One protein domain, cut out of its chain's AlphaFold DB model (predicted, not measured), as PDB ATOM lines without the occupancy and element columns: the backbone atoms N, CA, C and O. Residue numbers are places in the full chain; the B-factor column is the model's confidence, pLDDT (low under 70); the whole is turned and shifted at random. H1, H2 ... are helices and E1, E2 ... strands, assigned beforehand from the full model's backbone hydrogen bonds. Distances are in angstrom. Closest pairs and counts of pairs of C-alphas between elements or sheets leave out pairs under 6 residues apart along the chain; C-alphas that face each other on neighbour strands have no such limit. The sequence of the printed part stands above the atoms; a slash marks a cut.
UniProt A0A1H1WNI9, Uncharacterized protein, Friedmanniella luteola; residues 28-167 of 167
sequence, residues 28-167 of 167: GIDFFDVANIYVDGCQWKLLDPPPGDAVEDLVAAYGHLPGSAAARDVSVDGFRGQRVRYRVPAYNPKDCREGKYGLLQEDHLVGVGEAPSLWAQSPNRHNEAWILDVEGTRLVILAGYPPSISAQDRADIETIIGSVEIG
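AT A GLANCE: This is residues 28 to 167 of the 167 residues of an uncharacterized protein of Friedmanniella luteola (UniProt A0A1H1WNI9). A strongly twisted wall of five antiparallel strands stands between two helices, H1 over one face and H2 over the other. A small antiparallel sheet, E2 and E5, lies beside H1, with loops at residues 88 to 101 and 107 to 125. The printed part has 140 residues, with named elements in the order E1, E2, H1, E3, E4, E5, E6, E7, H2; the large sheet runs E1, E7, E6, E4, E3. The class is mixed, helices and strands; the whole is compact, with a radius of gyration of the C-alphas of 14.6 A and spans of 43 by 35 by 25 A.

HOW THE PARTS SIT: Edge strand E1, residues 28 to 32, is antiparallel to E7, residues 137 to 145; N 30 and O 142 are 2.9 A apart. E2, residues 34 to 40, is antiparallel to E5, residues 102 to 106, with N 105 and O 36 at 2.8 A. H1, residues 55 to 63, is on the large sheet at a height of 8.3 A, over E6, residues 126 to 134, and only just over E4, residues 79 to 87, on which 3 of its C-alphas fall. It runs along the strands, 2 degrees from E6 on the local plane. Edge strand E3, residues 72 to 76, forms a hairpin with E4, with N 74 and O 81 at 2.9 A. H2, residues 151 to 162, is on the opposite face, over E7 at a height of 9.4 A, completing three layers, a sheet with helices on both faces. In H1 and H2 every O i to N i+4 pair is within hydrogen-bond range.

IN THESE COORDINATES: E1 begins at C-alpha 28 (103.355, 128.232, 388.573). E7 measures 26.3 A, and H2, 16.5 A, ends at C-alpha 162 (114.131, 117.258, 387.863).

THE WHOLE: The C-alphas farthest apart, of Gly 78 and Lys 94, are 44.1 A apart. The printed part has no cut; the long links are E2 to H1, E4 to E5 and E5 to E6. No printed residue is under 70 in pLDDT.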
ATOM      1  N   GLY A  28     103.686 129.278 387.606       95.25
ATOM      2  CA  GLY A  28     103.355 128.232 388.573       95.25
ATOM      3  C   GLY A  28     103.469 126.811 388.038       95.25
ATOM      4  O   GLY A  28     103.559 126.624 386.821       95.25
ATOM      5  N   ILE A  29     103.502 125.855 388.966       97.19
ATOM      6  CA  ILE A  29     103.551 124.409 388.739       97.19
ATOM      7  C   ILE A  29     102.554 123.733 389.682       97.19
ATOM      8  O   ILE A  29     102.601 123.983 390.888       97.19
ATOM      9  N   ASP A  30     101.727 122.855 389.125       95.19
ATOM     10  CA  ASP A  30     100.648 122.159 389.824       95.19
ATOM     11  C   ASP A  30     100.748 120.645 389.626       95.19
ATOM     12  O   ASP A  30     101.254 120.190 388.597       95.19
ATOM     13  N   PHE A  31     100.259 119.875 390.602       95.19
ATOM     14  CA  PHE A  31     100.304 118.409 390.615       95.19
ATOM     15  C   PHE A  31      98.906 117.852 390.874       95.19
ATOM     16  O   PHE A  31      98.331 118.100 391.931       95.19
ATOM     17  N   PHE A  32      98.368 117.093 389.924       94.38
ATOM     18  CA  PHE A  32      97.031 116.495 390.011       94.38
ATOM     19  C   PHE A  32      96.860 115.404 388.947       94.38
ATOM     20  O   PHE A  32      97.745 115.200 388.120       94.38
ATOM     21  N   ASP A  33      95.714 114.726 388.930       95.31
ATOM     22  CA  ASP A  33      95.256 113.991 387.745       95.31
ATOM     23  C   ASP A  33      94.161 114.786 387.020       95.31
ATOM     24  O   ASP A  33      93.404 115.548 387.628       95.31
ATOM     25  N   VAL A  34      94.095 114.627 385.702       96.81
ATOM     26  CA  VAL A  34      93.177 115.328 384.804       96.81
ATOM     27  C   VAL A  34      92.168 114.331 384.262       96.81
ATOM     28  O   VAL A  34      92.537 113.461 383.483       96.81
ATOM     29  N   ALA A  35      90.889 114.503 384.589       96.31
ATOM     30  CA  ALA A  35      89.830 113.697 383.985       96.31
ATOM     31  C   ALA A  35      89.503 114.153 382.561       96.31
ATOM     32  O   ALA A  35      89.205 113.340 381.690       96.31
ATOM     33  N   ASN A  36      89.509 115.466 382.309       96.62
ATOM     34  CA  ASN A  36      89.144 116.000 381.000       96.62
ATOM     35  C   ASN A  36      89.742 117.396 380.757       96.62
ATOM     36  O   ASN A  36      90.106 118.117 381.685       96.62
ATOM     37  N   ILE A  37      89.824 117.795 379.490       96.19
ATOM     38  CA  ILE A  37      90.301 119.104 379.044       96.19
ATOM     39  C   ILE A  37      89.188 119.870 378.330       96.19
ATOM     40  O   ILE A  37      88.294 119.287 377.712       96.19
ATOM     41  N   TYR A  38      89.259 121.198 378.369       95.50
ATOM     42  CA  TYR A  38      88.317 122.040 377.636       95.50
ATOM     43  C   TYR A  38      88.814 122.307 376.210       95.50
ATOM     44  O   TYR A  38      89.793 123.028 376.009       95.50
ATOM     45  N   VAL A  39      88.109 121.770 375.209       93.81
ATOM     46  CA  VAL A  39      88.378 122.045 373.781       93.81
ATOM     47  C   VAL A  39      87.948 123.453 373.372       93.81
ATOM     48  O   VAL A  39      88.529 124.042 372.464       93.81
ATOM     49  N   ASP A  40      86.959 124.007 374.076       94.12
ATOM     50  CA  ASP A  40      86.646 125.433 374.075       94.12
ATOM     51  C   ASP A  40      86.610 125.916 375.526       94.12
ATOM     52  O   ASP A  40      85.594 125.829 376.223       94.12
ATOM     53  N   GLY A  41      87.754 126.418 375.987       95.44
ATOM     54  CA  GLY A  41      87.894 126.951 377.337       95.44
ATOM     55  C   GLY A  41      87.127 128.250 377.564       95.44
ATOM     56  O   GLY A  41      86.908 128.614 378.710       95.44
ATOM     57  N   CYS A  42      86.679 128.953 376.525       95.88
ATOM     58  CA  CYS A  42      85.921 130.197 376.668       95.88
ATOM     59  C   CYS A  42      84.436 129.907 376.947       95.88
ATOM     60  O   CYS A  42      83.794 130.627 377.710       95.88
ATOM     61  N   GLN A  43      83.912 128.818 376.374       95.38
ATOM     62  CA  GLN A  43      82.536 128.344 376.586       95.38
ATOM     63  C   GLN A  43      82.427 127.192 377.599       95.38
ATOM     64  O   GLN A  43      81.329 126.711 377.866       95.38
ATOM     65  N   TRP A  44      83.557 126.750 378.161       94.88
ATOM     66  CA  TRP A  44      83.666 125.595 379.063       94.88
ATOM     67  C   TRP A  44      83.098 124.317 378.432       94.88
ATOM     68  O   TRP A  44      82.385 123.545 379.070       94.88
ATOM     69  N   LYS A  45      83.447 124.072 377.163       94.62
ATOM     70  CA  LYS A  45      83.128 122.823 376.466       94.62
ATOM     71  C   LYS A  45      84.247 121.801 376.655       94.62
ATOM     72  O   LYS A  45      85.363 122.012 376.175       94.62
ATOM     73  N   LEU A  46      83.931 120.709 377.339       94.31
ATOM     74  CA  LEU A  46      84.825 119.568 377.531       94.31
ATOM     75  C   LEU A  46      85.017 118.761 376.239       94.31
ATOM     76  O   LEU A  46      84.194 118.836 375.321       94.31
ATOM     77  N   LEU A  47      86.108 117.995 376.174       96.31
ATOM     78  CA  LEU A  47      86.284 116.967 375.152       96.31
ATOM     79  C   LEU A  47      85.229 115.864 375.342       96.31
ATOM     80  O   LEU A  47      84.951 115.453 376.470       96.31
ATOM     81  N   ASP A  48      84.647 115.405 374.234       94.75
ATOM     82  CA  ASP A  48      83.638 114.345 374.202       94.75
ATOM     83  C   ASP A  48      83.954 113.363 373.053       94.75
ATOM     84  O   ASP A  48      83.951 113.785 371.888       94.75
ATOM     85  N   PRO A  49      84.267 112.083 373.347       95.19
ATOM     86  CA  PRO A  49      84.362 111.494 374.690       95.19
ATOM     87  C   PRO A  49      85.553 112.047 375.504       95.19
ATOM     88  O   PRO A  49      86.508 112.550 374.906       95.19
ATOM     89  N   PRO A  50      85.530 111.957 376.852       96.25
ATOM     90  CA  PRO A  50      86.698 112.271 377.677       96.25
ATOM     91  C   PRO A  50      87.897 111.376 377.308       96.25
ATOM     92  O   PRO A  50      87.693 110.266 376.804       96.25
ATOM     93  N   PRO A  51      89.141 111.828 377.558       97.12
ATOM     94  CA  PRO A  51      90.308 110.965 377.410       97.12
ATOM     95  C   PRO A  51      90.213 109.771 378.370       97.12
ATOM     96  O   PRO A  51      89.678 109.899 379.470       97.12
ATOM     97  N   GLY A  52      90.744 108.619 377.958       95.75
ATOM     98  CA  GLY A  52      90.906 107.470 378.848       95.75
ATOM     99  C   GLY A  52      91.972 107.709 379.921       95.75
ATOM    100  O   GLY A  52      92.642 108.746 379.938       95.75
ATOM    101  N   ASP A  53      92.146 106.734 380.811       93.69
ATOM    102  CA  ASP A  53      93.055 106.834 381.966       93.69
ATOM    103  C   ASP A  53      94.538 106.710 381.573       93.69
ATOM    104  O   ASP A  53      95.425 107.133 382.316       93.69
ATOM    105  N   ALA A  54      94.829 106.178 380.382       95.94
ATOM    106  CA  ALA A  54      96.196 106.016 379.902       95.94
ATOM    107  C   ALA A  54      96.891 107.371 379.672       95.94
ATOM    108  O   ALA A  54      96.262 108.394 379.374       95.94
ATOM    109  N   VAL A  55      98.222 107.383 379.778       97.81
ATOM    110  CA  VAL A  55      99.041 108.574 379.497       97.81
ATOM    111  C   VAL A  55      98.827 109.033 378.056       97.81
ATOM    112  O   VAL A  55      98.617 110.221 377.804       97.81
ATOM    113  N   GLU A  56      98.832 108.093 377.116       97.81
ATOM    114  CA  GLU A  56      98.740 108.350 375.682       97.81
ATOM    115  C   GLU A  56      97.401 108.985 375.294       97.81
ATOM    116  O   GLU A  56      97.368 109.852 374.421       97.81
ATOM    117  N   ASP A  57      96.315 108.606 375.972       97.94
ATOM    118  CA  ASP A  57      94.979 109.143 375.705       97.94
ATOM    119  C   ASP A  57      94.905 110.633 376.059       97.94
ATOM    120  O   ASP A  57      94.427 111.454 375.267       97.94
ATOM    121  N   LEU A  58      95.442 111.018 377.221       98.19
ATOM    122  CA  LEU A  58      95.487 112.423 377.623       98.19
ATOM    123  C   LEU A  58      96.494 113.225 376.788       98.19
ATOM    124  O   LEU A  58      96.225 114.372 376.423       98.19
ATOM    125  N   VAL A  59      97.634 112.633 376.426       98.12
ATOM    126  CA  VAL A  59      98.605 113.256 375.511       98.12
ATOM    127  C   VAL A  59      97.969 113.544 374.151       98.12
ATOM    128  O   VAL A  59      98.124 114.651 373.628       98.12
ATOM    129  N   ALA A  60      97.228 112.582 373.595       97.31
ATOM    130  CA  ALA A  60      96.502 112.753 372.342       97.31
ATOM    131  C   ALA A  60      95.475 113.888 372.452       97.31
ATOM    132  O   ALA A  60      95.429 114.758 371.578       97.31
ATOM    133  N   ALA A  61      94.730 113.953 373.561       97.12
ATOM    134  CA  ALA A  61      93.789 115.037 373.836       97.12
ATOM    135  C   ALA A  61      94.476 116.419 373.831       97.12
ATOM    136  O   ALA A  61      94.039 117.324 373.114       97.12
ATOM    137  N   TYR A  62      95.600 116.584 374.540       96.81
ATOM    138  CA  TYR A  62      96.375 117.833 374.503       96.81
ATOM    139  C   TYR A  62      96.936 118.149 373.110       96.81
ATOM    140  O   TYR A  62      97.040 119.322 372.739       96.81
ATOM    141  N   GLY A  63      97.269 117.133 372.311       94.12
ATOM    142  CA  GLY A  63      97.744 117.286 370.934       94.12
ATOM    143  C   GLY A  63      96.755 118.005 370.007       94.12
ATOM    144  O   GLY A  63      97.178 118.617 369.026       94.12
ATOM    145  N   HIS A  64      95.462 117.999 370.341       90.69
ATOM    146  CA  HIS A  64      94.420 118.700 369.589       90.69
ATOM    147  C   HIS A  64      94.225 120.165 369.999       90.69
ATOM    148  O   HIS A  64      93.512 120.899 369.310       90.69
ATOM    149  N   LEU A  65      94.844 120.616 371.095       92.25
ATOM    150  CA  LEU A  65      94.707 121.998 371.542       92.25
ATOM    151  C   LEU A  65      95.479 122.988 370.645       92.25
ATOM    152  O   LEU A  65      96.487 122.648 370.015       92.25
ATOM    153  N   PRO A  66      95.040 124.260 370.589       85.62
ATOM    154  CA  PRO A  66      95.741 125.292 369.844       85.62
ATOM    155  C   PRO A  66      97.207 125.455 370.260       85.62
ATOM    156  O   PRO A  66      97.563 125.552 371.436       85.62
ATOM    157  N   GLY A  67      98.078 125.556 369.257       87.25
ATOM    158  CA  GLY A  67      99.497 125.811 369.476       87.25
ATOM    159  C   GLY A  67     100.250 124.659 370.138       87.25
ATOM    160  O   GLY A  67     101.375 124.904 370.589       87.25
ATOM    161  N   SER A  68      99.655 123.460 370.178       93.38
ATOM    162  CA  SER A  68     100.295 122.249 370.674       93.38
ATOM    163  C   SER A  68     101.502 121.849 369.831       93.38
ATOM    164  O   SER A  68     101.500 121.946 368.602       93.38
ATOM    165  N   ALA A  69     102.562 121.425 370.511       93.50
ATOM    166  CA  ALA A  69     103.745 120.836 369.899       93.50
ATOM    167  C   ALA A  69     103.694 119.307 370.009       93.50
ATOM    168  O   ALA A  69     103.004 118.766 370.871       93.50
ATOM    169  N   ALA A  70     104.473 118.619 369.169       93.62
ATOM    170  CA  ALA A  70     104.641 117.175 369.284       93.62
ATOM    171  C   ALA A  70     105.128 116.794 370.691       93.62
ATOM    172  O   ALA A  70     106.063 117.415 371.219       93.62
ATOM    173  N   ALA A  71     104.485 115.777 371.264       97.38
ATOM    174  CA  ALA A  71     104.849 115.218 372.553       97.38
ATOM    175  C   ALA A  71     106.277 114.657 372.525       97.38
ATOM    176  O   ALA A  71     106.805 114.294 371.469       97.38
ATOM    177  N   ARG A  72     106.913 114.607 373.693       97.75
ATOM    178  CA  ARG A  72     108.247 114.028 373.865       97.75
ATOM    179  C   ARG A  72     108.247 113.093 375.050       97.75
ATOM    180  O   ARG A  72     107.728 113.464 376.098       97.75
ATOM    181  N   ASP A  73     108.891 111.950 374.902       98.31
ATOM    182  CA  ASP A  73     109.063 111.025 376.012       98.31
ATOM    183  C   ASP A  73     109.931 111.663 377.099       98.31
ATOM    184  O   ASP A  73     110.909 112.369 376.821       98.31
ATOM    185  N   VAL A  74     109.544 111.428 378.346       98.06
ATOM    186  CA  VAL A  74     110.229 111.916 379.541       98.06
ATOM    187  C   VAL A  74     110.253 110.829 380.603       98.06
ATOM    188  O   VAL A  74     109.454 109.891 380.586       98.06
ATOM    189  N   SER A  75     111.170 110.981 381.551       97.88
ATOM    190  CA  SER A  75     111.113 110.267 382.813       97.88
ATOM    191  C   SER A  75     111.310 111.250 383.959       97.88
ATOM    192  O   SER A  75     112.151 112.145 383.858       97.88
ATOM    193  N   VAL A  76     110.500 111.108 385.003       98.12
ATOM    194  CA  VAL A  76     110.529 111.919 386.224       98.12
ATOM    195  C   VAL A  76     110.486 110.934 387.380       98.12
ATOM    196  O   VAL A  76     109.620 110.066 387.399       98.12
ATOM    197  N   ASP A  77     111.471 111.012 388.270       97.94
ATOM    198  CA  ASP A  77     111.664 110.051 389.364       97.94
ATOM    199  C   ASP A  77     111.637 108.565 388.933       97.94
ATOM    200  O   ASP A  77     111.125 107.686 389.615       97.94
ATOM    201  N   GLY A  78     112.130 108.263 387.726       97.44
ATOM    202  CA  GLY A  78     112.131 106.904 387.167       97.44
ATOM    203  C   GLY A  78     110.806 106.454 386.535       97.44
ATOM    204  O   GLY A  78     110.803 105.503 385.749       97.44
ATOM    205  N   PHE A  79     109.704 107.165 386.774       98.31
ATOM    206  CA  PHE A  79     108.426 106.930 386.101       98.31
ATOM    207  C   PHE A  79     108.470 107.444 384.668       98.31
ATOM    208  O   PHE A  79     109.126 108.446 384.370       98.31
ATOM    209  N   ARG A  80     107.811 106.732 383.752       97.88
ATOM    210  CA  ARG A  80     107.787 107.087 382.329       97.88
ATOM    211  C   ARG A  80     106.545 107.901 382.022       97.88
ATOM    212  O   ARG A  80     105.497 107.718 382.632       97.88
ATOM    213  N   GLY A  81     106.666 108.765 381.031       98.19
ATOM    214  CA  GLY A  81     105.536 109.529 380.550       98.19
ATOM    215  C   GLY A  81     105.886 110.360 379.339       98.19
ATOM    216  O   GLY A  81     106.916 110.155 378.689       98.19
ATOM    217  N   GLN A  82     105.036 111.338 379.055       98.62
ATOM    218  CA  GLN A  82     105.236 112.252 377.944       98.62
ATOM    219  C   GLN A  82     105.017 113.698 378.366       98.62
ATOM    220  O   GLN A  82     104.186 114.025 379.211       98.62
ATOM    221  N   ARG A  83     105.785 114.583 377.737       98.25
ATOM    222  CA  ARG A  83     105.694 116.026 377.893       98.25
ATOM    223  C   ARG A  83     105.033 116.637 376.673       98.25
ATOM    224  O   ARG A  83     105.535 116.487 375.557       98.25
ATOM    225  N   VAL A  84     103.963 117.389 376.897       97.62
ATOM    226  CA  VAL A  84     103.262 118.156 375.862       97.62
ATOM    227  C   VAL A  84     103.366 119.638 376.174       97.62
ATOM    228  O   VAL A  84     103.293 120.058 377.326       97.62
ATOM    229  N   ARG A  85     103.532 120.449 375.130       96.75
ATOM    230  CA  ARG A  85     103.447 121.909 375.222       96.75
ATOM    231  C   ARG A  85     102.242 122.366 374.449       96.75
ATOM    232  O   ARG A  85     102.078 121.924 373.317       96.75
ATOM    233  N   TYR A  86     101.476 123.284 375.015       96.19
ATOM    234  CA  TYR A  86     100.335 123.907 374.355       96.19
ATOM    235  C   TYR A  86     100.212 125.369 374.771       96.19
ATOM    236  O   TYR A  86     100.932 125.861 375.649       96.19
ATOM    237  N   ARG A  87      99.330 126.106 374.096       95.25
ATOM    238  CA  ARG A  87      99.119 127.526 374.370       95.25
ATOM    239  C   ARG A  87      97.649 127.803 374.601       95.25
ATOM    240  O   ARG A  87      96.792 127.334 373.861       95.25
ATOM    241  N   VAL A  88      97.368 128.626 375.604       95.44
ATOM    242  CA  VAL A  88      96.062 129.276 375.696       95.44
ATOM    243  C   VAL A  88      95.940 130.195 374.478       95.44
ATOM    244  O   VAL A  88      96.877 130.958 374.222       95.44
ATOM    245  N   PRO A  89      94.843 130.142 373.708       94.12
ATOM    246  CA  PRO A  89      94.676 131.025 372.564       94.12
ATOM    247  C   PRO A  89      94.664 132.497 372.996       94.12
ATOM    248  O   PRO A  89      94.474 132.841 374.169       94.12
ATOM    249  N   ALA A  90      94.846 133.397 372.034       93.19
ATOM    250  CA  ALA A  90      94.423 134.773 372.237       93.19
ATOM    251  C   ALA A  90      92.897 134.767 372.399       93.19
ATOM    252  O   ALA A  90      92.186 134.296 371.513       93.19
ATOM    253  N   TYR A  91      92.398 135.267 373.525       92.56
ATOM    254  CA  TYR A  91      90.970 135.408 373.776       92.56
ATOM    255  C   TYR A  91      90.686 136.769 374.403       92.56
ATOM    256  O   TYR A  91      91.544 137.373 375.053       92.56
ATOM    257  N   ASN A  92      89.464 137.244 374.204       94.50
ATOM    258  CA  ASN A  92      88.938 138.422 374.872       94.50
ATOM    259  C   ASN A  92      88.031 137.952 376.017       94.50
ATOM    260  O   ASN A  92      87.038 137.278 375.747       94.50
ATOM    261  N   PRO A  93      88.325 138.305 377.282       93.69
ATOM    262  CA  PRO A  93      87.513 137.883 378.421       93.69
ATOM    263  C   PRO A  93      86.022 138.197 378.262       93.69
ATOM    264  O   PRO A  93      85.191 137.418 378.703       93.69
ATOM    265  N   LYS A  94      85.658 139.294 377.584       95.62
ATOM    266  CA  LYS A  94      84.247 139.674 377.394       95.62
ATOM    267  C   LYS A  94      83.434 138.660 376.585       95.62
ATOM    268  O   LYS A  94      82.216 138.646 376.717       95.62
ATOM    269  N   ASP A  95      84.106 137.844 375.782       95.06
ATOM    270  CA  ASP A  95      83.472 136.843 374.927       95.06
ATOM    271  C   ASP A  95      83.392 135.469 375.625       95.06
ATOM    272  O   ASP A  95      82.780 134.539 375.100       95.06
ATOM    273  N   CYS A  96      83.988 135.338 376.820       96.31
ATOM    274  CA  CYS A  96      84.019 134.094 377.586       96.31
ATOM    275  C   CYS A  96      82.982 134.058 378.697       96.31
ATOM    276  O   CYS A  96      82.684 135.070 379.342       96.31
ATOM    277  N   ARG A  97      82.491 132.845 378.971       95.06
ATOM    278  CA  ARG A  97      81.636 132.561 380.119       95.06
ATOM    279  C   ARG A  97      82.328 133.069 381.384       95.06
ATOM    280  O   ARG A  97      83.474 132.733 381.674       95.06
ATOM    281  N   GLU A  98      81.629 133.951 382.095       94.19
ATOM    282  CA  GLU A  98      82.101 134.595 383.328       94.19
ATOM    283  C   GLU A  98      83.447 135.332 383.214       94.19
ATOM    284  O   GLU A  98      84.115 135.579 384.216       94.19
ATOM    285  N   GLY A  99      83.876 135.705 382.007       94.56
ATOM    286  CA  GLY A  99      85.169 136.357 381.824       94.56
ATOM    287  C   GLY A  99      86.378 135.434 381.971       94.56
ATOM    288  O   GLY A  99      87.503 135.932 382.051       94.56
ATOM    289  N   LYS A 100      86.178 134.111 382.031       94.94
ATOM    290  CA  LYS A 100      87.227 133.143 382.371       94.94
ATOM    291  C   LYS A 100      87.411 132.090 381.291       94.94
ATOM    292  O   LYS A 100      86.453 131.608 380.695       94.94
ATOM    293  N   TYR A 101      88.664 131.691 381.105       96.19
ATOM    294  CA  TYR A 101      89.039 130.624 380.189       96.19
ATOM    295  C   TYR A 101      89.435 129.377 380.988       96.19
ATOM    296  O   TYR A 101      90.413 129.415 381.734       96.19
ATOM    297  N   GLY A 102      88.670 128.296 380.862       96.25
ATOM    298  CA  GLY A 102      88.932 127.005 381.499       96.25
ATOM    299  C   GLY A 102      90.026 126.210 380.792       96.25
ATOM    300  O   GLY A 102      90.129 126.248 379.568       96.25
ATOM    301  N   LEU A 103      90.848 125.493 381.557       95.81
ATOM    302  CA  LEU A 103      91.919 124.648 381.022       95.81
ATOM    303  C   LEU A 103      91.562 123.167 381.105       95.81
ATOM    304  O   LEU A 103      91.621 122.462 380.099       95.81
ATOM    305  N   LEU A 104      91.159 122.715 382.290       96.12
ATOM    306  CA  LEU A 104      90.922 121.305 382.572       96.12
ATOM    307  C   LEU A 104      89.948 121.099 383.732       96.12
ATOM    308  O   LEU A 104      89.661 122.029 384.495       96.12
ATOM    309  N   GLN A 105      89.477 119.863 383.839       95.56
ATOM    310  CA  GLN A 105      88.806 119.309 385.002       95.56
ATOM    311  C   GLN A 105      89.739 118.293 385.665       95.56
ATOM    312  O   GLN A 105      90.210 117.356 385.018       95.56
ATOM    313  N   GLU A 106      90.006 118.495 386.948       94.69
ATOM    314  CA  GLU A 106      90.754 117.542 387.763       94.69
ATOM    315  C   GLU A 106      89.886 116.328 388.087       94.69
ATOM    316  O   GLU A 106      88.679 116.461 388.307       94.69
ATOM    317  N   ASP A 107      90.510 115.153 388.138       93.44
ATOM    318  CA  ASP A 107      89.804 113.881 388.323       93.44
ATOM    319  C   ASP A 107      88.969 113.844 389.612       93.44
ATOM    320  O   ASP A 107      87.767 113.574 389.597       93.44
ATOM    321  N   HIS A 108      89.557 114.288 390.723       90.44
ATOM    322  CA  HIS A 108      88.888 114.309 392.023       90.44
ATOM    323  C   HIS A 108      87.723 115.321 392.132       90.44
ATOM    324  O   HIS A 108      87.021 115.339 393.144       90.44
ATOM    325  N   LEU A 109      87.519 116.171 391.114       90.31
ATOM    326  CA  LEU A 109      86.455 117.182 391.041       90.31
ATOM    327  C   LEU A 109      85.397 116.859 389.976       90.31
ATOM    328  O   LEU A 109      84.514 117.683 389.706       90.31
ATOM    329  N   VAL A 110      85.441 115.674 389.364       88.19
ATOM    330  CA  VAL A 110      84.409 115.246 388.413       88.19
ATOM    331  C   VAL A 110      83.032 115.241 389.085       88.19
ATOM    332  O   VAL A 110      82.833 114.703 390.172       88.19
ATOM    333  N   GLY A 111      82.056 115.877 388.429       83.31
ATOM    334  CA  GLY A 111      80.688 116.019 388.940       83.31
ATOM    335  C   GLY A 111      80.504 117.105 390.008       83.31
ATOM    336  O   GLY A 111      79.375 117.331 390.451       83.31
ATOM    337  N   VAL A 112      81.569 117.812 390.401       83.88
ATOM    338  CA  VAL A 112      81.505 118.918 391.365       83.88
ATOM    339  C   VAL A 112      81.356 120.249 390.625       83.88
ATOM    340  O   VAL A 112      82.321 120.952 390.342       83.88
ATOM    341  N   GLY A 113      80.108 120.619 390.328       81.38
ATOM    342  CA  GLY A 113      79.786 121.876 389.647       81.38
ATOM    343  C   GLY A 113      80.179 121.901 388.163       81.38
ATOM    344  O   GLY A 113      80.664 120.924 387.603       81.38
ATOM    345  N   GLU A 114      79.915 123.032 387.508       79.62
ATOM    346  CA  GLU A 114      80.187 123.218 386.069       79.62
ATOM    347  C   GLU A 114      81.486 123.984 385.784       79.62
ATOM    348  O   GLU A 114      81.888 124.127 384.629       79.62
ATOM    349  N   ALA A 115      82.105 124.544 386.821       87.62
ATOM    350  CA  ALA A 115      83.263 125.405 386.671       87.62
ATOM    351  C   ALA A 115      84.536 124.572 386.432       87.62
ATOM    352  O   ALA A 115      84.752 123.593 387.144       87.62
ATOM    353  N   PRO A 116      85.401 124.977 385.484       93.06
ATOM    354  CA  PRO A 116      86.748 124.439 385.355       93.06
ATOM    355  C   PRO A 116      87.513 124.386 386.681       93.06
ATOM    356  O   PRO A 116      87.484 125.340 387.462       93.06
ATOM    357  N   SER A 117      88.260 123.298 386.887       93.62
ATOM    358  CA  SER A 117      89.150 123.144 388.043       93.62
ATOM    359  C   SER A 117      90.317 124.127 387.970       93.62
ATOM    360  O   SER A 117      90.694 124.724 388.975       93.62
ATOM    361  N   LEU A 118      90.828 124.374 386.756       93.38
ATOM    362  CA  LEU A 118      91.931 125.301 386.524       93.38
ATOM    363  C   LEU A 118      91.630 126.313 385.416       93.38
ATOM    364  O   LEU A 118      91.058 125.989 384.369       93.38
ATOM    365  N   TRP A 119      92.083 127.547 385.635       93.56
ATOM    366  CA  TRP A 119      91.837 128.698 384.771       93.56
ATOM    367  C   TRP A 119      93.111 129.191 384.094       93.56
ATOM    368  O   TRP A 119      94.197 129.182 384.672       93.56
ATOM    369  N   ALA A 120      92.976 129.724 382.881       93.00
ATOM    370  CA  ALA A 120      94.053 130.485 382.276       93.00
ATOM    371  C   ALA A 120      94.265 131.797 383.038       93.00
ATOM    372  O   ALA A 120      93.357 132.616 383.171       93.00
ATOM    373  N   GLN A 121      95.504 132.038 383.463       89.88
ATOM    374  CA  GLN A 121      95.882 133.295 384.110       89.88
ATOM    375  C   GLN A 121      95.974 134.479 383.136       89.88
ATOM    376  O   GLN A 121      95.875 135.628 383.557       89.88
ATOM    377  N   SER A 122      96.186 134.212 381.844       90.38
ATOM    378  CA  SER A 122      96.228 135.230 380.794       90.38
ATOM    379  C   SER A 122      96.022 134.611 379.403       90.38
ATOM    380  O   SER A 122      96.365 133.440 379.199       90.38
ATOM    381  N   PRO A 123      95.565 135.393 378.407       92.44
ATOM    382  CA  PRO A 123      95.653 135.010 377.000       92.44
ATOM    383  C   PRO A 123      97.097 134.721 376.575       92.44
ATOM    384  O   PRO A 123      98.043 135.266 377.153       92.44
ATOM    385  N   ASN A 124      97.276 133.887 375.548       93.31
ATOM    386  CA  ASN A 124      98.583 133.497 374.990       93.31
ATOM    387  C   ASN A 124      99.539 132.774 375.958       93.31
ATOM    388  O   ASN A 124     100.681 132.492 375.583       93.31
ATOM    389  N   ARG A 125      99.105 132.462 377.186       93.62
ATOM    390  CA  ARG A 125      99.914 131.758 378.187       93.62
ATOM    391  C   ARG A 125     100.440 130.443 377.620       93.62
ATOM    392  O   ARG A 125      99.737 129.737 376.896       93.62
ATOM    393  N   HIS A 126     101.688 130.139 377.934       96.19
ATOM    394  CA  HIS A 126     102.304 128.867 377.591       96.19
ATOM    395  C   HIS A 126     102.091 127.894 378.739       96.19
ATOM    396  O   HIS A 126     102.243 128.270 379.901       96.19
ATOM    397  N   ASN A 127     101.741 126.662 378.390       96.94
ATOM    398  CA  ASN A 127     101.607 125.579 379.341       96.94
ATOM    399  C   ASN A 127     102.437 124.385 378.879       96.94
ATOM    400  O   ASN A 127     102.545 124.103 377.679       96.94
ATOM    401  N   GLU A 128     102.998 123.682 379.847       97.31
ATOM    402  CA  GLU A 128     103.714 122.434 379.653       97.31
ATOM    403  C   GLU A 128     103.188 121.409 380.651       97.31
ATOM    404  O   GLU A 128     103.180 121.675 381.849       97.31
ATOM    405  N   ALA A 129     102.742 120.259 380.156       98.00
ATOM    406  CA  ALA A 129     102.252 119.159 380.976       98.00
ATOM    407  C   ALA A 129     103.220 117.981 380.865       98.00
ATOM    408  O   ALA A 129     103.507 117.538 379.751       98.00
ATOM    409  N   TRP A 130     103.706 117.479 381.997       98.50
ATOM    410  CA  TRP A 130     104.362 116.179 382.113       98.50
ATOM    411  C   TRP A 130     103.310 115.198 382.613       98.50
ATOM    412  O   TRP A 130     102.786 115.372 383.707       98.50
ATOM    413  N   ILE A 131     102.976 114.212 381.791       98.50
ATOM    414  CA  ILE A 131     101.919 113.236 382.051       98.50
ATOM    415  C   ILE A 131     102.610 111.895 382.257       98.50
ATOM    416  O   ILE A 131     103.201 111.365 381.315       98.50
ATOM    417  N   LEU A 132     102.600 111.403 383.491       98.56
ATOM    418  CA  LEU A 132     103.369 110.251 383.954       98.56
ATOM    419  C   LEU A 132     102.436 109.096 384.311       98.56
ATOM    420  O   LEU A 132     101.357 109.323 384.854       98.56
ATOM    421  N   ASP A 133     102.892 107.875 384.052       97.81
ATOM    422  CA  ASP A 133     102.320 106.656 384.619       97.81
ATOM    423  C   ASP A 133     103.100 106.289 385.886       97.81
ATOM    424  O   ASP A 133     104.270 105.894 385.821       97.81
ATOM    425  N   VAL A 134     102.448 106.450 387.037       97.38
ATOM    426  CA  VAL A 134     102.962 106.078 388.353       97.38
ATOM    427  C   VAL A 134     102.220 104.832 388.824       97.38
ATOM    428  O   VAL A 134     101.148 104.907 389.420       97.38
ATOM    429  N   GLU A 135     102.792 103.668 388.516       94.56
ATOM    430  CA  GLU A 135     102.268 102.354 388.923       94.56
ATOM    431  C   GLU A 135     100.794 102.117 388.528       94.56
ATOM    432  O   GLU A 135     100.019 101.514 389.270       94.56
ATOM    433  N   GLY A 136     100.393 102.584 387.342       93.00
ATOM    434  CA  GLY A 136      99.024 102.497 386.834       93.00
ATOM    435  C   GLY A 136      98.128 103.671 387.235       93.00
ATOM    436  O   GLY A 136      96.956 103.680 386.867       93.00
ATOM    437  N   THR A 137      98.654 104.652 387.974       94.19
ATOM    438  CA  THR A 137      97.965 105.906 388.309       94.19
ATOM    439  C   THR A 137      98.590 107.060 387.540       94.19
ATOM    440  O   THR A 137      99.808 107.244 387.559       94.19
ATOM    441  N   ARG A 138      97.772 107.883 386.883       96.88
ATOM    442  CA  ARG A 138      98.276 109.036 386.139       96.88
ATOM    443  C   ARG A 138      98.604 110.197 387.077       96.88
ATOM    444  O   ARG A 138      97.791 110.600 387.903       96.88
ATOM    445  N   LEU A 139      99.797 110.767 386.915       97.25
ATOM    446  CA  LEU A 139     100.175 112.052 387.505       97.25
ATOM    447  C   LEU A 139     100.410 113.067 386.394       97.25
ATOM    448  O   LEU A 139     101.225 112.840 385.499       97.25
ATOM    449  N   VAL A 140      99.748 114.212 386.482       97.75
ATOM    450  CA  VAL A 140     100.020 115.378 385.650       97.75
ATOM    451  C   VAL A 140     100.740 116.423 386.485       97.75
ATOM    452  O   VAL A 140     100.237 116.881 387.509       97.75
ATOM    453  N   ILE A 141     101.912 116.829 386.006       97.75
ATOM    454  CA  ILE A 141     102.605 118.022 386.477       97.75
ATOM    455  C   ILE A 141     102.380 119.103 385.427       97.75
ATOM    456  O   ILE A 141     102.825 118.949 384.288       97.75
ATOM    457  N   LEU A 142     101.672 120.177 385.764       97.56
ATOM    458  CA  LEU A 142     101.359 121.257 384.831       97.56
ATOM    459  C   LEU A 142     102.125 122.519 385.214       97.56
ATOM    460  O   LEU A 142     101.864 123.108 386.254       97.56
ATOM    461  N   ALA A 143     103.019 122.981 384.344       97.56
ATOM    462  CA  ALA A 143     103.632 124.297 384.467       97.56
ATOM    463  C   ALA A 143     102.939 125.301 383.545       97.56
ATOM    464  O   ALA A 143     102.736 125.037 382.359       97.56
ATOM    465  N   GLY A 144     102.651 126.493 384.063       96.75
ATOM    466  CA  GLY A 144     102.121 127.608 383.287       96.75
ATOM    467  C   GLY A 144     102.973 128.863 383.451       96.75
ATOM    468  O   GLY A 144     103.377 129.207 384.563       96.75
ATOM    469  N   TYR A 145     103.203 129.594 382.360       96.62
ATOM    470  CA  TYR A 145     104.023 130.810 382.376       96.62
ATOM    471  C   TYR A 145     103.721 131.761 381.200       96.62
ATOM    472  O   TYR A 145     103.164 131.344 380.176       96.62
ATOM    473  N   PRO A 146     104.047 133.064 381.315       94.56
ATOM    474  CA  PRO A 146     103.845 134.010 380.223       94.56
ATOM    475  C   PRO A 146     104.825 133.757 379.060       94.56
ATOM    476  O   PRO A 146     105.930 133.260 379.282       94.56
ATOM    477  N   PRO A 147     104.492 134.177 377.824       92.56
ATOM    478  CA  PRO A 147     105.410 134.095 376.679       92.56
ATOM    479  C   PRO A 147     106.756 134.798 376.901       92.56
ATOM    480  O   PRO A 147     107.753 134.444 376.282       92.56
ATOM    481  N   SER A 148     106.780 135.798 377.785       92.69
ATOM    482  CA  SER A 148     107.956 136.585 378.153       92.69
ATOM    483  C   SER A 148     108.770 135.987 379.307       92.69
ATOM    484  O   SER A 148     109.547 136.716 379.921       92.69
ATOM    485  N   ILE A 149     108.565 134.709 379.657       95.19
ATOM    486  CA  ILE A 149     109.327 134.035 380.719       95.19
ATOM    487  C   ILE A 149     110.841 134.216 380.508       95.19
ATOM    488  O   ILE A 149     111.345 134.127 379.385       95.19
ATOM    489  N   SER A 150     111.577 134.468 381.592       96.25
ATOM    490  CA  SER A 150     113.032 134.583 381.530       96.25
ATOM    491  C   SER A 150     113.691 133.217 381.298       96.25
ATOM    492  O   SER A 150     113.136 132.166 381.623       96.25
ATOM    493  N   ALA A 151     114.916 133.212 380.763       97.00
ATOM    494  CA  ALA A 151     115.680 131.971 380.628       97.00
ATOM    495  C   ALA A 151     115.939 131.304 381.992       97.00
ATOM    496  O   ALA A 151     115.914 130.077 382.074       97.00
ATOM    497  N   GLN A 152     116.134 132.105 383.048       97.19
ATOM    498  CA  GLN A 152     116.350 131.603 384.403       97.19
ATOM    499  C   GLN A 152     115.088 130.950 384.965       97.19
ATOM    500  O   GLN A 152     115.160 129.813 385.402       97.19
ATOM    501  N   ASP A 153     113.927 131.605 384.897       97.81
ATOM    502  CA  ASP A 153     112.689 131.014 385.425       97.81
ATOM    503  C   ASP A 153     112.308 129.748 384.650       97.81
ATOM    504  O   ASP A 153     111.797 128.788 385.221       97.81
ATOM    505  N   ARG A 154     112.607 129.704 383.346       96.94
ATOM    506  CA  ARG A 154     112.424 128.489 382.550       96.94
ATOM    507  C   ARG A 154     113.364 127.363 382.994       96.94
ATOM    508  O   ARG A 154     112.936 126.215 383.022       96.94
ATOM    509  N   ALA A 155     114.616 127.671 383.331       98.12
ATOM    510  CA  ALA A 155     115.561 126.695 383.877       98.12
ATOM    511  C   ALA A 155     115.185 126.250 385.302       98.12
ATOM    512  O   ALA A 155     115.354 125.079 385.642       98.12
ATOM    513  N   ASP A 156     114.630 127.154 386.111       98.38
ATOM    514  CA  ASP A 156     114.128 126.843 387.447       98.38
ATOM    515  C   ASP A 156     112.976 125.831 387.379       98.38
ATOM    516  O   ASP A 156     112.974 124.883 388.157       98.38
ATOM    517  N   ILE A 157     112.043 125.966 386.422       98.19
ATOM    518  CA  ILE A 157     110.979 124.966 386.203       98.19
ATOM    519  C   ILE A 157     111.592 123.587 385.946       98.19
ATOM    520  O   ILE A 157     111.227 122.629 386.616       98.19
ATOM    521  N   GLU A 158     112.556 123.471 385.028       97.75
ATOM    522  CA  GLU A 158     113.212 122.180 384.754       97.75
ATOM    523  C   GLU A 158     113.956 121.642 385.988       97.75
ATOM    524  O   GLU A 158     113.985 120.434 386.201       97.75
ATOM    525  N   THR A 159     114.522 122.523 386.819       98.06
ATOM    526  CA  THR A 159     115.182 122.143 388.081       98.06
ATOM    527  C   THR A 159     114.176 121.583 389.085       98.06
ATOM    528  O   THR A 159     114.446 120.555 389.697       98.06
ATOM    529  N   ILE A 160     113.008 122.219 389.222       98.25
ATOM    530  CA  ILE A 160     111.931 121.744 390.098       98.25
ATOM    531  C   ILE A 160     111.455 120.372 389.622       98.25
ATOM    532  O   ILE A 160     111.468 119.433 390.412       98.25
ATOM    533  N   ILE A 161     111.123 120.230 388.333       97.88
ATOM    534  CA  ILE A 161     110.673 118.953 387.753       97.88
ATOM    535  C   ILE A 161     111.742 117.863 387.899       97.88
ATOM    536  O   ILE A 161     111.420 116.730 388.239       97.88
ATOM    537  N   GLY A 162     113.018 118.195 387.691       97.62
ATOM    538  CA  GLY A 162     114.131 117.258 387.863       97.62
ATOM    539  C   GLY A 162     114.418 116.859 389.316       97.62
ATOM    540  O   GLY A 162     115.192 115.934 389.532       97.62
ATOM    541  N   SER A 163     113.816 117.545 390.291       97.94
ATOM    542  CA  SER A 163     113.927 117.251 391.728       97.94
ATOM    543  C   SER A 163     112.682 116.587 392.318       97.94
ATOM    544  O   SER A 163     112.606 116.430 393.533       97.94
ATOM    545  N   VAL A 164     111.689 116.285 391.477       97.69
ATOM    546  CA  VAL A 164     110.462 115.608 391.896       97.69
ATOM    547  C   VAL A 164     110.810 114.218 392.419       97.69
ATOM    548  O   VAL A 164     111.469 113.452 391.723       97.69
ATOM    549  N   GLU A 165     110.319 113.918 393.617       97.44
ATOM    550  CA  GLU A 165     110.303 112.596 394.243       97.44
ATOM    551  C   GLU A 165     108.836 112.210 394.500       97.44
ATOM    552  O   GLU A 165     108.072 113.000 395.070       97.44
ATOM    553  N   ILE A 166     108.430 111.021 394.057       96.00
ATOM    554  CA  ILE A 166     107.058 110.504 394.088       96.00
ATOM    555  C   ILE A 166     107.024 109.275 395.003       96.00
ATOM    556  O   ILE A 166     107.812 108.345 394.833       96.00
ATOM    557  N   GLY A 167     106.107 109.263 395.976       87.44
ATOM    558  CA  GLY A 167     105.958 108.160 396.936       87.44
ATOM    559  C   GLY A 167     104.525 107.776 397.253       87.44
ATOM    560  O   GLY A 167     103.589 108.261 396.572       87.44
TER     561      GLY A 167